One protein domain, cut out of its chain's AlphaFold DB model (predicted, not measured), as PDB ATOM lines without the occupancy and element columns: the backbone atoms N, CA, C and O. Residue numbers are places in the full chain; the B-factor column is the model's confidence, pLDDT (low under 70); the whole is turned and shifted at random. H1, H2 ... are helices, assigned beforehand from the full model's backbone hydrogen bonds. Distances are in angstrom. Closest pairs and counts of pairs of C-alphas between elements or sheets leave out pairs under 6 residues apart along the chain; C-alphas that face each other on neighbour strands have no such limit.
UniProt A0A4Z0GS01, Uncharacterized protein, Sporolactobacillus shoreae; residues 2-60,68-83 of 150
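AT A GLANCE: This is residues 2 to 60 and 68 to 83 of the 150 residues of an uncharacterized protein of Sporolactobacillus shoreae (UniProt A0A4Z0GS01). One long helix, H1, runs along one side, and the shorter helices are set along its length: H5 alongside its first part, H3 crossing it nearly at right angles, and H2 turning off at its far end to make a corner like an L. The very short H4 sits near H2 and near the end of H3, and the helices are loosely fitted, with few close C-alpha pairs between any two. The printed part has 75 residues with five named helices, in the order H1, H2, H3, H4, H5, and no named strand; its class is all helix. The whole is compact, with a radius of gyration of the C-alphas of 13.1 A and spans of 36 by 29 by 17 A.

HOW THE PARTS SIT: H1, residues 2 to 19, is joined by a tight link of one residue to H2, residues 21 to 29. The two are close but not clearly touching and about perpendicular at 88 degrees; their closest C-alphas, those of Leu 17 and Ile 23, are 6.9 A apart. A tight link of four residues leads to H3, residues 34 to 44. H3 is close to H1 but not clearly touching it, about perpendicular at 85 degrees, with the C-alphas of Phe 13 and Phe 38 closest at 7.3 A. H2 and H3 are likewise close but not clearly touching, at a steep tilt of 48 degrees, opposite ways; the C-alphas of Val 27 and Trp 34 are closest at 7.4 A. H4, residues 50 to 53, is close to H2 but not clearly touching it, with the C-alphas of Ile 23 and Trp 51 closest at 7.5 A. H5, residues 72 to 79, is close to H1 but not clearly touching it, at a shallow tilt of 23 degrees, opposite ways; the C-alphas of Lys 5 and Ile 75 are closest at 7.4 A. H1 and H4 are apart, and so are H2 and H5. Each O i to N i+4 pair is within hydrogen-bond range in H1, H3 and H5, against 4 of 5 in H2; H4 is too short for such a pair.

IN THESE COORDINATES: H1 begins at C-alpha 2, (43.226, -45.054, 13.720), and measures 26.4 A from first to last C-alpha. H2 measures 12.6 A and H3 14.9 A, H3 ending at C-alpha 44, (56.936, -53.800, 28.716). H4 has four residues. H5 measures 10.1 A and ends at C-alpha 79, (49.703, -43.130, 17.636).

THE WHOLE: The two C-alphas farthest apart, those of Lys 60 and Asp 83, are 40.7 A apart. Residues 61 to 67 are not printed, in the link across the cut from H4 to H5, and C-alphas 60 and 68 are 19.3 A apart. The mean pLDDT of the printed part is 71.9; residues 2 to 7, 47, 55, 57 to 60 and 68 to 83 are under 70.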
ATOM      1  N   THR A   2      42.700 -44.961  12.334       51.38
ATOM      2  CA  THR A   2      43.226 -45.054  13.720       51.38
ATOM      3  C   THR A   2      42.503 -46.107  14.573       51.38
ATOM      4  O   THR A   2      43.145 -46.850  15.315       51.38
ATOM      5  N   GLU A   3      41.181 -46.231  14.407       51.25
ATOM      6  CA  GLU A   3      40.318 -47.220  15.083       51.25
ATOM      7  C   GLU A   3      40.822 -48.668  14.935       51.25
ATOM      8  O   GLU A   3      40.864 -49.436  15.893       51.25
ATOM      9  N   GLU A   4      41.247 -49.018  13.721       56.22
ATOM     10  CA  GLU A   4      41.720 -50.347  13.320       56.22
ATOM     11  C   GLU A   4      42.953 -50.784  14.127       56.22
ATOM     12  O   GLU A   4      43.015 -51.905  14.622       56.22
ATOM     13  N   LYS A   5      43.891 -49.859  14.365       57.94
ATOM     14  CA  LYS A   5      45.155 -50.128  15.072       57.94
ATOM     15  C   LYS A   5      44.971 -50.260  16.584       57.94
ATOM     16  O   LYS A   5      45.673 -51.036  17.225       57.94
ATOM     17  N   THR A   6      43.991 -49.550  17.149       63.44
ATOM     18  CA  THR A   6      43.602 -49.723  18.562       63.44
ATOM     19  C   THR A   6      42.885 -51.060  18.765       63.44
ATOM     20  O   THR A   6      43.146 -51.758  19.742       63.44
ATOM     21  N   ASN A   7      42.029 -51.460  17.816       69.75
ATOM     22  CA  ASN A   7      41.407 -52.785  17.829       69.75
ATOM     23  C   ASN A   7      42.449 -53.906  17.730       69.75
ATOM     24  O   ASN A   7      42.342 -54.889  18.460       69.75
ATOM     25  N   ASP A   8      43.477 -53.739  16.896       74.81
ATOM     26  CA  ASP A   8      44.550 -54.723  16.765       74.81
ATOM     27  C   ASP A   8      45.374 -54.858  18.063       74.81
ATOM     28  O   ASP A   8      45.600 -55.969  18.542       74.81
ATOM     29  N   ALA A   9      45.687 -53.742  18.734       71.75
ATOM     30  CA  ALA A   9      46.312 -53.741  20.062       71.75
ATOM     31  C   ALA A   9      45.498 -54.517  21.113       71.75
ATOM     32  O   ALA A   9      46.026 -55.383  21.812       71.75
ATOM     33  N   VAL A  10      44.191 -54.252  21.194       76.38
ATOM     34  CA  VAL A  10      43.276 -54.952  22.112       76.38
ATOM     35  C   VAL A  10      43.127 -56.432  21.736       76.38
ATOM     36  O   VAL A  10      42.957 -57.281  22.613       76.38
ATOM     37  N   ARG A  11      43.204 -56.772  20.445       78.75
ATOM     38  CA  ARG A  11      43.150 -58.150  19.936       78.75
ATOM     39  C   ARG A  11      44.409 -58.938  20.308       78.75
ATOM     40  O   ARG A  11      44.271 -60.059  20.800       78.75
ATOM     41  N   HIS A  12      45.595 -58.345  20.173       80.69
ATOM     42  CA  HIS A  12      46.854 -58.933  20.640       80.69
ATOM     43  C   HIS A  12      46.892 -59.070  22.170       80.69
ATOM     44  O   HIS A  12      47.179 -60.159  22.667       80.69
ATOM     45  N   PHE A  13      46.464 -58.057  22.931       80.88
ATOM     46  CA  PHE A  13      46.350 -58.156  24.394       80.88
ATOM     47  C   PHE A  13      45.406 -59.289  24.840       80.88
ATOM     48  O   PHE A  13      45.744 -60.088  25.713       80.88
ATOM     49  N   LYS A  14      44.244 -59.445  24.187       81.06
ATOM     50  CA  LYS A  14      43.328 -60.578  24.431       81.06
ATOM     51  C   LYS A  14      43.959 -61.936  24.093       81.06
ATOM     52  O   LYS A  14      43.652 -62.922  24.762       81.06
ATOM     53  N   ALA A  15      44.817 -62.013  23.074       82.25
ATOM     54  CA  ALA A  15      45.557 -63.231  22.745       82.25
ATOM     55  C   ALA A  15      46.640 -63.543  23.797       82.25
ATOM     56  O   ALA A  15      46.765 -64.694  24.214       82.25
ATOM     57  N   PHE A  16      47.351 -62.525  24.286       83.12
ATOM     58  CA  PHE A  16      48.330 -62.641  25.368       83.12
ATOM     59  C   PHE A  16      47.696 -63.136  26.680       83.12
ATOM     60  O   PHE A  16      48.181 -64.108  27.259       83.12
ATOM     61  N   LEU A  17      46.561 -62.567  27.104       84.25
ATOM     62  CA  LEU A  17      45.832 -63.033  28.297       84.25
ATOM     63  C   LEU A  17      45.299 -64.470  28.160       84.25
ATOM     64  O   LEU A  17      45.209 -65.194  29.146       84.25
ATOM     65  N   ARG A  18      44.964 -64.910  26.939       78.19
ATOM     66  CA  ARG A  18      44.585 -66.308  26.662       78.19
ATOM     67  C   ARG A  18      45.763 -67.280  26.741       78.19
ATOM     68  O   ARG A  18      45.547 -68.436  27.085       78.19
ATOM     69  N   LYS A  19      46.978 -66.829  26.411       80.38
ATOM     70  CA  LYS A  19      48.215 -67.615  26.560       80.38
ATOM     71  C   LYS A  19      48.671 -67.696  28.024       80.38
ATOM     72  O   LYS A  19      49.234 -68.719  28.399       80.38
ATOM     73  N   ASN A  20      48.394 -66.659  28.822       80.25
ATOM     74  CA  ASN A  20      48.881 -66.482  30.196       80.25
ATOM     75  C   ASN A  20      47.710 -66.294  31.191       80.25
ATOM     76  O   ASN A  20      47.453 -65.173  31.647       80.25
ATOM     77  N   PRO A  21      46.966 -67.366  31.535       82.75
ATOM     78  CA  PRO A  21      45.828 -67.287  32.455       82.75
ATOM     79  C   PRO A  21      46.232 -66.910  33.891       82.75
ATOM     80  O   PRO A  21      45.386 -66.437  34.648       82.75
ATOM     81  N   GLU A  22      47.508 -67.068  34.257       83.62
ATOM     82  CA  GLU A  22      48.074 -66.684  35.559       83.62
ATOM     83  C   GLU A  22      47.885 -65.183  35.830       83.62
ATOM     84  O   GLU A  22      47.409 -64.804  36.898       83.62
ATOM     85  N   ILE A  23      48.076 -64.334  34.809       83.94
ATOM     86  CA  ILE A  23      47.797 -62.889  34.881       83.94
ATOM     87  C   ILE A  23      46.327 -62.642  35.240       83.94
ATOM     88  O   ILE A  23      46.015 -61.769  36.043       83.94
ATOM     89  N   VAL A  24      45.405 -63.433  34.682       81.44
ATOM     90  CA  VAL A  24      43.965 -63.311  34.953       81.44
ATOM     91  C   VAL A  24      43.617 -63.737  36.381       81.44
ATOM     92  O   VAL A  24      42.681 -63.184  36.958       81.44
ATOM     93  N   ALA A  25      44.350 -64.691  36.958       80.00
ATOM     94  CA  ALA A  25      44.214 -65.064  38.364       80.00
ATOM     95  C   ALA A  25      44.767 -63.960  39.280       80.00
ATOM     96  O   ALA A  25      44.022 -63.439  40.109       80.00
ATOM     97  N   TYR A  26      46.007 -63.521  39.051       82.56
ATOM     98  CA  TYR A  26      46.680 -62.478  39.830       82.56
ATOM     99  C   TYR A  26      45.891 -61.161  39.866       82.56
ATOM    100  O   TYR A  26      45.695 -60.560  40.920       82.56
ATOM    101  N   VAL A  27      45.351 -60.740  38.719       82.81
ATOM    102  CA  VAL A  27      44.528 -59.526  38.603       82.81
ATOM    103  C   VAL A  27      43.229 -59.614  39.408       82.81
ATOM    104  O   VAL A  27      42.763 -58.594  39.906       82.81
ATOM    105  N   ARG A  28      42.652 -60.813  39.567       77.19
ATOM    106  CA  ARG A  28      41.466 -61.030  40.416       77.19
ATOM    107  C   ARG A  28      41.814 -61.128  41.898       77.19
ATOM    108  O   ARG A  28      41.023 -60.680  42.714       77.19
ATOM    109  N   GLU A  29      42.954 -61.724  42.234       83.12
ATOM    110  CA  GLU A  29      43.408 -61.882  43.620       83.12
ATOM    111  C   GLU A  29      43.804 -60.536  44.248       83.12
ATOM    112  O   GLU A  29      43.469 -60.265  45.398       83.12
ATOM    113  N   HIS A  30      44.439 -59.661  43.464       80.38
ATOM    114  CA  HIS A  30      44.913 -58.343  43.903       80.38
ATOM    115  C   HIS A  30      43.997 -57.164  43.507       80.38
ATOM    116  O   HIS A  30      44.418 -56.014  43.621       80.38
ATOM    117  N   ASP A  31      42.777 -57.432  43.018       77.75
ATOM    118  CA  ASP A  31      41.796 -56.442  42.519       77.75
ATOM    119  C   ASP A  31      42.405 -55.371  41.580       77.75
ATOM    120  O   ASP A  31      42.165 -54.164  41.676       77.75
ATOM    121  N   LEU A  32      43.266 -55.810  40.656       79.44
ATOM    122  CA  LEU A  32      44.007 -54.901  39.787       79.44
ATOM    123  C   LEU A  32      43.131 -54.361  38.655       79.44
ATOM    124  O   LEU A  32      42.386 -55.074  37.978       79.44
ATOM    125  N   LYS A  33      43.296 -53.071  38.353       80.75
ATOM    126  CA  LYS A  33      42.650 -52.459  37.190       80.75
ATOM    127  C   LYS A  33      43.275 -52.998  35.907       80.75
ATOM    128  O   LYS A  33      44.429 -52.708  35.607       80.75
ATOM    129  N   TRP A  34      42.476 -53.673  35.085       79.56
ATOM    130  CA  TRP A  34      42.868 -54.150  33.752       79.56
ATOM    131  C   TRP A  34      43.496 -53.082  32.847       79.56
ATOM    132  O   TRP A  34      44.370 -53.410  32.053       79.56
ATOM    133  N   GLY A  35      43.102 -51.809  32.981       77.62
ATOM    134  CA  GLY A  35      43.756 -50.700  32.277       77.62
ATOM    135  C   GLY A  35      45.239 -50.552  32.640       77.62
ATOM    136  O   GLY A  35      46.057 -50.326  31.759       77.62
ATOM    137  N   LYS A  36      45.604 -50.787  33.907       77.44
ATOM    138  CA  LYS A  36      46.994 -50.781  34.388       77.44
ATOM    139  C   LYS A  36      47.795 -51.952  33.817       77.44
ATOM    140  O   LYS A  36      48.898 -51.749  33.336       77.44
ATOM    141  N   VAL A  37      47.195 -53.141  33.776       82.50
ATOM    142  CA  VAL A  37      47.780 -54.342  33.149       82.50
ATOM    143  C   VAL A  37      47.979 -54.141  31.642       82.50
ATOM    144  O   VAL A  37      48.961 -54.609  31.073       82.50
ATOM    145  N   PHE A  38      47.057 -53.428  30.988       81.62
ATOM    146  CA  PHE A  38      47.179 -53.047  29.585       81.62
ATOM    147  C   PHE A  38      48.283 -52.005  29.365       81.62
ATOM    148  O   PHE A  38      49.085 -52.205  28.461       81.62
ATOM    149  N   ASP A  39      48.377 -50.956  30.196       77.62
ATOM    150  CA  ASP A  39      49.502 -50.001  30.181       77.62
ATOM    151  C   ASP A  39      50.845 -50.723  30.350       77.62
ATOM    152  O   ASP A  39      51.784 -50.470  29.600       77.62
ATOM    153  N   ASP A  40      50.936 -51.656  31.298       78.94
ATOM    154  CA  ASP A  40      52.157 -52.417  31.547       78.94
ATOM    155  C   ASP A  40      52.486 -53.337  30.352       78.94
ATOM    156  O   ASP A  40      53.628 -53.388  29.902       78.94
ATOM    157  N   TRP A  41      51.498 -53.997  29.740       83.94
ATOM    158  CA  TRP A  41      51.696 -54.765  28.500       83.94
ATOM    159  C   TRP A  41      52.114 -53.899  27.306       83.94
ATOM    160  O   TRP A  41      52.968 -54.301  26.517       83.94
ATOM    161  N   VAL A  42      51.580 -52.685  27.217       75.06
ATOM    162  CA  VAL A  42      51.977 -51.640  26.267       75.06
ATOM    163  C   VAL A  42      53.441 -51.232  26.493       75.06
ATOM    164  O   VAL A  42      54.224 -51.196  25.546       75.06
ATOM    165  N   ILE A  43      53.846 -50.943  27.729       78.12
ATOM    166  CA  ILE A  43      55.192 -50.446  28.053       78.12
ATOM    167  C   ILE A  43      56.248 -51.555  27.937       78.12
ATOM    168  O   ILE A  43      57.313 -51.344  27.350       78.12
ATOM    169  N   PHE A  44      55.963 -52.731  28.497       79.19
ATOM    170  CA  PHE A  44      56.936 -53.800  28.716       79.19
ATOM    171  C   PHE A  44      56.874 -54.925  27.668       79.19
ATOM    172  O   PHE A  44      57.897 -55.565  27.420       79.19
ATOM    173  N   GLY A  45      55.726 -55.136  27.014       75.44
ATOM    174  CA  GLY A  45      55.506 -56.197  26.025       75.44
ATOM    175  C   GLY A  45      55.345 -57.602  26.623       75.44
ATOM    176  O   GLY A  45      55.424 -57.803  27.833       75.44
ATOM    177  N   GLU A  46      55.130 -58.602  25.759       73.06
ATOM    178  CA  GLU A  46      54.881 -60.001  26.163       73.06
ATOM    179  C   GLU A  46      56.097 -60.691  26.809       73.06
ATOM    180  O   GLU A  46      55.933 -61.625  27.586       73.06
ATOM    181  N   SER A  47      57.319 -60.248  26.497       67.31
ATOM    182  CA  SER A  47      58.570 -60.956  26.829       67.31
ATOM    183  C   SER A  47      59.303 -60.416  28.065       67.31
ATOM    184  O   SER A  47      60.502 -60.642  28.200       67.31
ATOM    185  N   ASN A  48      58.630 -59.652  28.929       75.00
ATOM    186  CA  ASN A  48      59.271 -58.992  30.068       75.00
ATOM    187  C   ASN A  48      59.152 -59.793  31.373       75.00
ATOM    188  O   ASN A  48      58.092 -60.332  31.688       75.00
ATOM    189  N   ASP A  49      60.217 -59.794  32.174       74.12
ATOM    190  CA  ASP A  49      60.275 -60.441  33.485       74.12
ATOM    191  C   ASP A  49      59.212 -59.959  34.484       74.12
ATOM    192  O   ASP A  49      58.916 -60.709  35.416       74.12
ATOM    193  N   ILE A  50      58.579 -58.785  34.294       75.38
ATOM    194  CA  ILE A  50      57.502 -58.327  35.200       75.38
ATOM    195  C   ILE A  50      56.415 -59.396  35.354       75.38
ATOM    196  O   ILE A  50      55.889 -59.573  36.453       75.38
ATOM    197  N   TRP A  51      56.102 -60.129  34.277       82.12
ATOM    198  CA  TRP A  51      55.018 -61.113  34.242       82.12
ATOM    199  C   TRP A  51      55.260 -62.309  35.169       82.12
ATOM    200  O   TRP A  51      54.295 -62.915  35.628       82.12
ATOM    201  N   LYS A  52      56.512 -62.574  35.566       77.94
ATOM    202  CA  LYS A  52      56.832 -63.559  36.613       77.94
ATOM    203  C   LYS A  52      56.196 -63.196  37.957       77.94
ATOM    204  O   LYS A  52      55.769 -64.083  38.688       77.94
ATOM    205  N   THR A  53      56.064 -61.900  38.251       76.38
ATOM    206  CA  THR A  53      55.352 -61.388  39.440       76.38
ATOM    207  C   THR A  53      53.862 -61.727  39.399       76.38
ATOM    208  O   THR A  53      53.263 -61.977  40.436       76.38
ATOM    209  N   TYR A  54      53.284 -61.804  38.196       71.44
ATOM    210  CA  TYR A  54      51.896 -62.200  37.943       71.44
ATOM    211  C   TYR A  54      51.712 -63.730  37.907       71.44
ATOM    212  O   TYR A  54      50.702 -64.225  37.410       71.44
ATOM    213  N   GLY A  55      52.710 -64.488  38.369       67.56
ATOM    214  CA  GLY A  55      52.721 -65.945  38.331       67.56
ATOM    215  C   GLY A  55      53.100 -66.552  36.982       67.56
ATOM    216  O   GLY A  55      53.180 -67.771  36.922       67.56
ATOM    217  N   VAL A  56      53.376 -65.761  35.929       70.44
ATOM    218  CA  VAL A  56      53.776 -66.298  34.614       70.44
ATOM    219  C   VAL A  56      55.166 -66.908  34.715       70.44
ATOM    220  O   VAL A  56      56.195 -66.246  34.538       70.44
ATOM    221  N   THR A  57      55.196 -68.199  35.015       55.28
ATOM    222  CA  THR A  57      56.425 -68.973  34.941       55.28
ATOM    223  C   THR A  57      56.825 -69.101  33.469       55.28
ATOM    224  O   THR A  57      55.990 -69.442  32.630       55.28
ATOM    225  N   PRO A  58      58.097 -68.844  33.103       54.28
ATOM    226  CA  PRO A  58      58.592 -69.139  31.767       54.28
ATOM    227  C   PRO A  58      58.797 -70.654  31.645       54.28
ATOM    228  O   PRO A  58      59.926 -71.136  31.513       54.28
ATOM    229  N   GLU A  59      57.708 -71.422  31.726       46.12
ATOM    230  CA  GLU A  59      57.745 -72.817  31.326       46.12
ATOM    231  C   GLU A  59      58.163 -72.860  29.855       46.12
ATOM    232  O   GLU A  59      57.738 -72.045  29.030       46.12
ATOM    233  N   LYS A  60      59.087 -73.772  29.569       44.38
ATOM    234  CA  LYS A  60      59.990 -73.765  28.421       44.38
ATOM    235  C   LYS A  60      59.265 -74.139  27.120       44.38
ATOM    236  O   LYS A  60      59.573 -75.154  26.502       44.38
ATOM    237  N   PRO A  68      55.683 -62.328  13.748       51.56
ATOM    238  CA  PRO A  68      56.653 -61.286  14.066       51.56
ATOM    239  C   PRO A  68      56.286 -60.603  15.392       51.56
ATOM    240  O   PRO A  68      55.125 -60.224  15.565       51.56
ATOM    241  N   PRO A  69      57.245 -60.407  16.319       58.16
ATOM    242  CA  PRO A  69      56.952 -59.891  17.650       58.16
ATOM    243  C   PRO A  69      56.242 -58.542  17.545       58.16
ATOM    244  O   PRO A  69      56.760 -57.592  16.941       58.16
ATOM    245  N   PHE A  70      55.040 -58.489  18.125       63.34
ATOM    246  CA  PHE A  70      54.121 -57.359  18.049       63.34
ATOM    247  C   PHE A  70      54.825 -56.078  18.508       63.34
ATOM    248  O   PHE A  70      55.064 -55.825  19.690       63.34
ATOM    249  N   SER A  71      55.246 -55.277  17.531       68.31
ATOM    250  CA  SER A  71      56.191 -54.192  17.762       68.31
ATOM    251  C   SER A  71      55.457 -52.942  18.212       68.31
ATOM    252  O   SER A  71      55.198 -52.043  17.409       68.31
ATOM    253  N   TRP A  72      55.165 -52.853  19.510       67.50
ATOM    254  CA  TRP A  72      54.421 -51.725  20.073       67.50
ATOM    255  C   TRP A  72      55.057 -50.360  19.768       67.50
ATOM    256  O   TRP A  72      54.356 -49.405  19.448       67.50
ATOM    257  N   LYS A  73      56.394 -50.294  19.684       66.75
ATOM    258  CA  LYS A  73      57.153 -49.114  19.216       66.75
ATOM    259  C   LYS A  73      56.702 -48.592  17.838       66.75
ATOM    260  O   LYS A  73      56.805 -47.399  17.576       66.75
ATOM    261  N   LYS A  74      56.216 -49.465  16.946       67.31
ATOM    262  CA  LYS A  74      55.707 -49.114  15.607       67.31
ATOM    263  C   LYS A  74      54.282 -48.552  15.671       67.31
ATOM    264  O   LYS A  74      53.939 -47.671  14.884       67.31
ATOM    265  N   ILE A  75      53.480 -49.026  16.625       66.94
ATOM    266  CA  ILE A  75      52.129 -48.515  16.872       66.94
ATOM    267  C   ILE A  75      52.207 -47.182  17.610       66.94
ATOM    268  O   ILE A  75      51.638 -46.227  17.100       66.94
ATOM    269  N   LEU A  76      53.010 -47.056  18.674       65.75
ATOM    270  CA  LEU A  76      53.293 -45.774  19.336       65.75
ATOM    271  C   LEU A  76      53.759 -44.706  18.342       65.75
ATOM    272  O   LEU A  76      53.121 -43.671  18.254       65.75
ATOM    273  N   LYS A  77      54.748 -44.986  17.478       64.88
ATOM    274  CA  LYS A  77      55.169 -44.044  16.415       64.88
ATOM    275  C   LYS A  77      54.062 -43.635  15.431       64.88
ATOM    276  O   LYS A  77      54.207 -42.633  14.741       64.88
ATOM    277  N   THR A  78      52.984 -44.411  15.330       61.94
ATOM    278  CA  THR A  78      51.808 -44.067  14.517       61.94
ATOM    279  C   THR A  78      50.714 -43.372  15.342       61.94
ATOM    280  O   THR A  78      49.954 -42.574  14.801       61.94
ATOM    281  N   VAL A  79      50.640 -43.674  16.640       62.41
ATOM    282  CA  VAL A  79      49.703 -43.130  17.636       62.41
ATOM    283  C   VAL A  79      50.194 -41.800  18.222       62.41
ATOM    284  O   VAL A  79      49.378 -41.044  18.720       62.41
ATOM    285  N   ASP A  80      51.471 -41.447  18.076       59.25
ATOM    286  CA  ASP A  80      52.059 -40.153  18.480       59.25
ATOM    287  C   ASP A  80      51.340 -38.946  17.835       59.25
ATOM    288  O   ASP A  80      51.297 -37.853  18.384       59.25
ATOM    289  N   ASN A  81      50.702 -39.171  16.678       58.41
ATOM    290  CA  ASN A  81      49.860 -38.199  15.972       58.41
ATOM    291  C   ASN A  81      48.380 -38.222  16.432       58.41
ATOM    292  O   ASN A  81      47.518 -37.645  15.768       58.41
ATOM    293  N   ILE A  82      48.053 -38.933  17.515       59.44
ATOM    294  CA  ILE A  82      46.711 -39.033  18.096       59.44
ATOM    295  C   ILE A  82      46.704 -38.283  19.423       59.44
ATOM    296  O   ILE A  82      47.450 -38.593  20.346       59.44
ATOM    297  N   ASP A  83      45.803 -37.311  19.507       57.44
ATOM    298  CA  ASP A  83      45.619 -36.447  20.664       57.44
ATOM    299  C   ASP A  83      45.431 -37.252  21.966       57.44
ATOM    300  O   ASP A  83      44.565 -38.135  22.040       57.44
TER     301      ASP A  83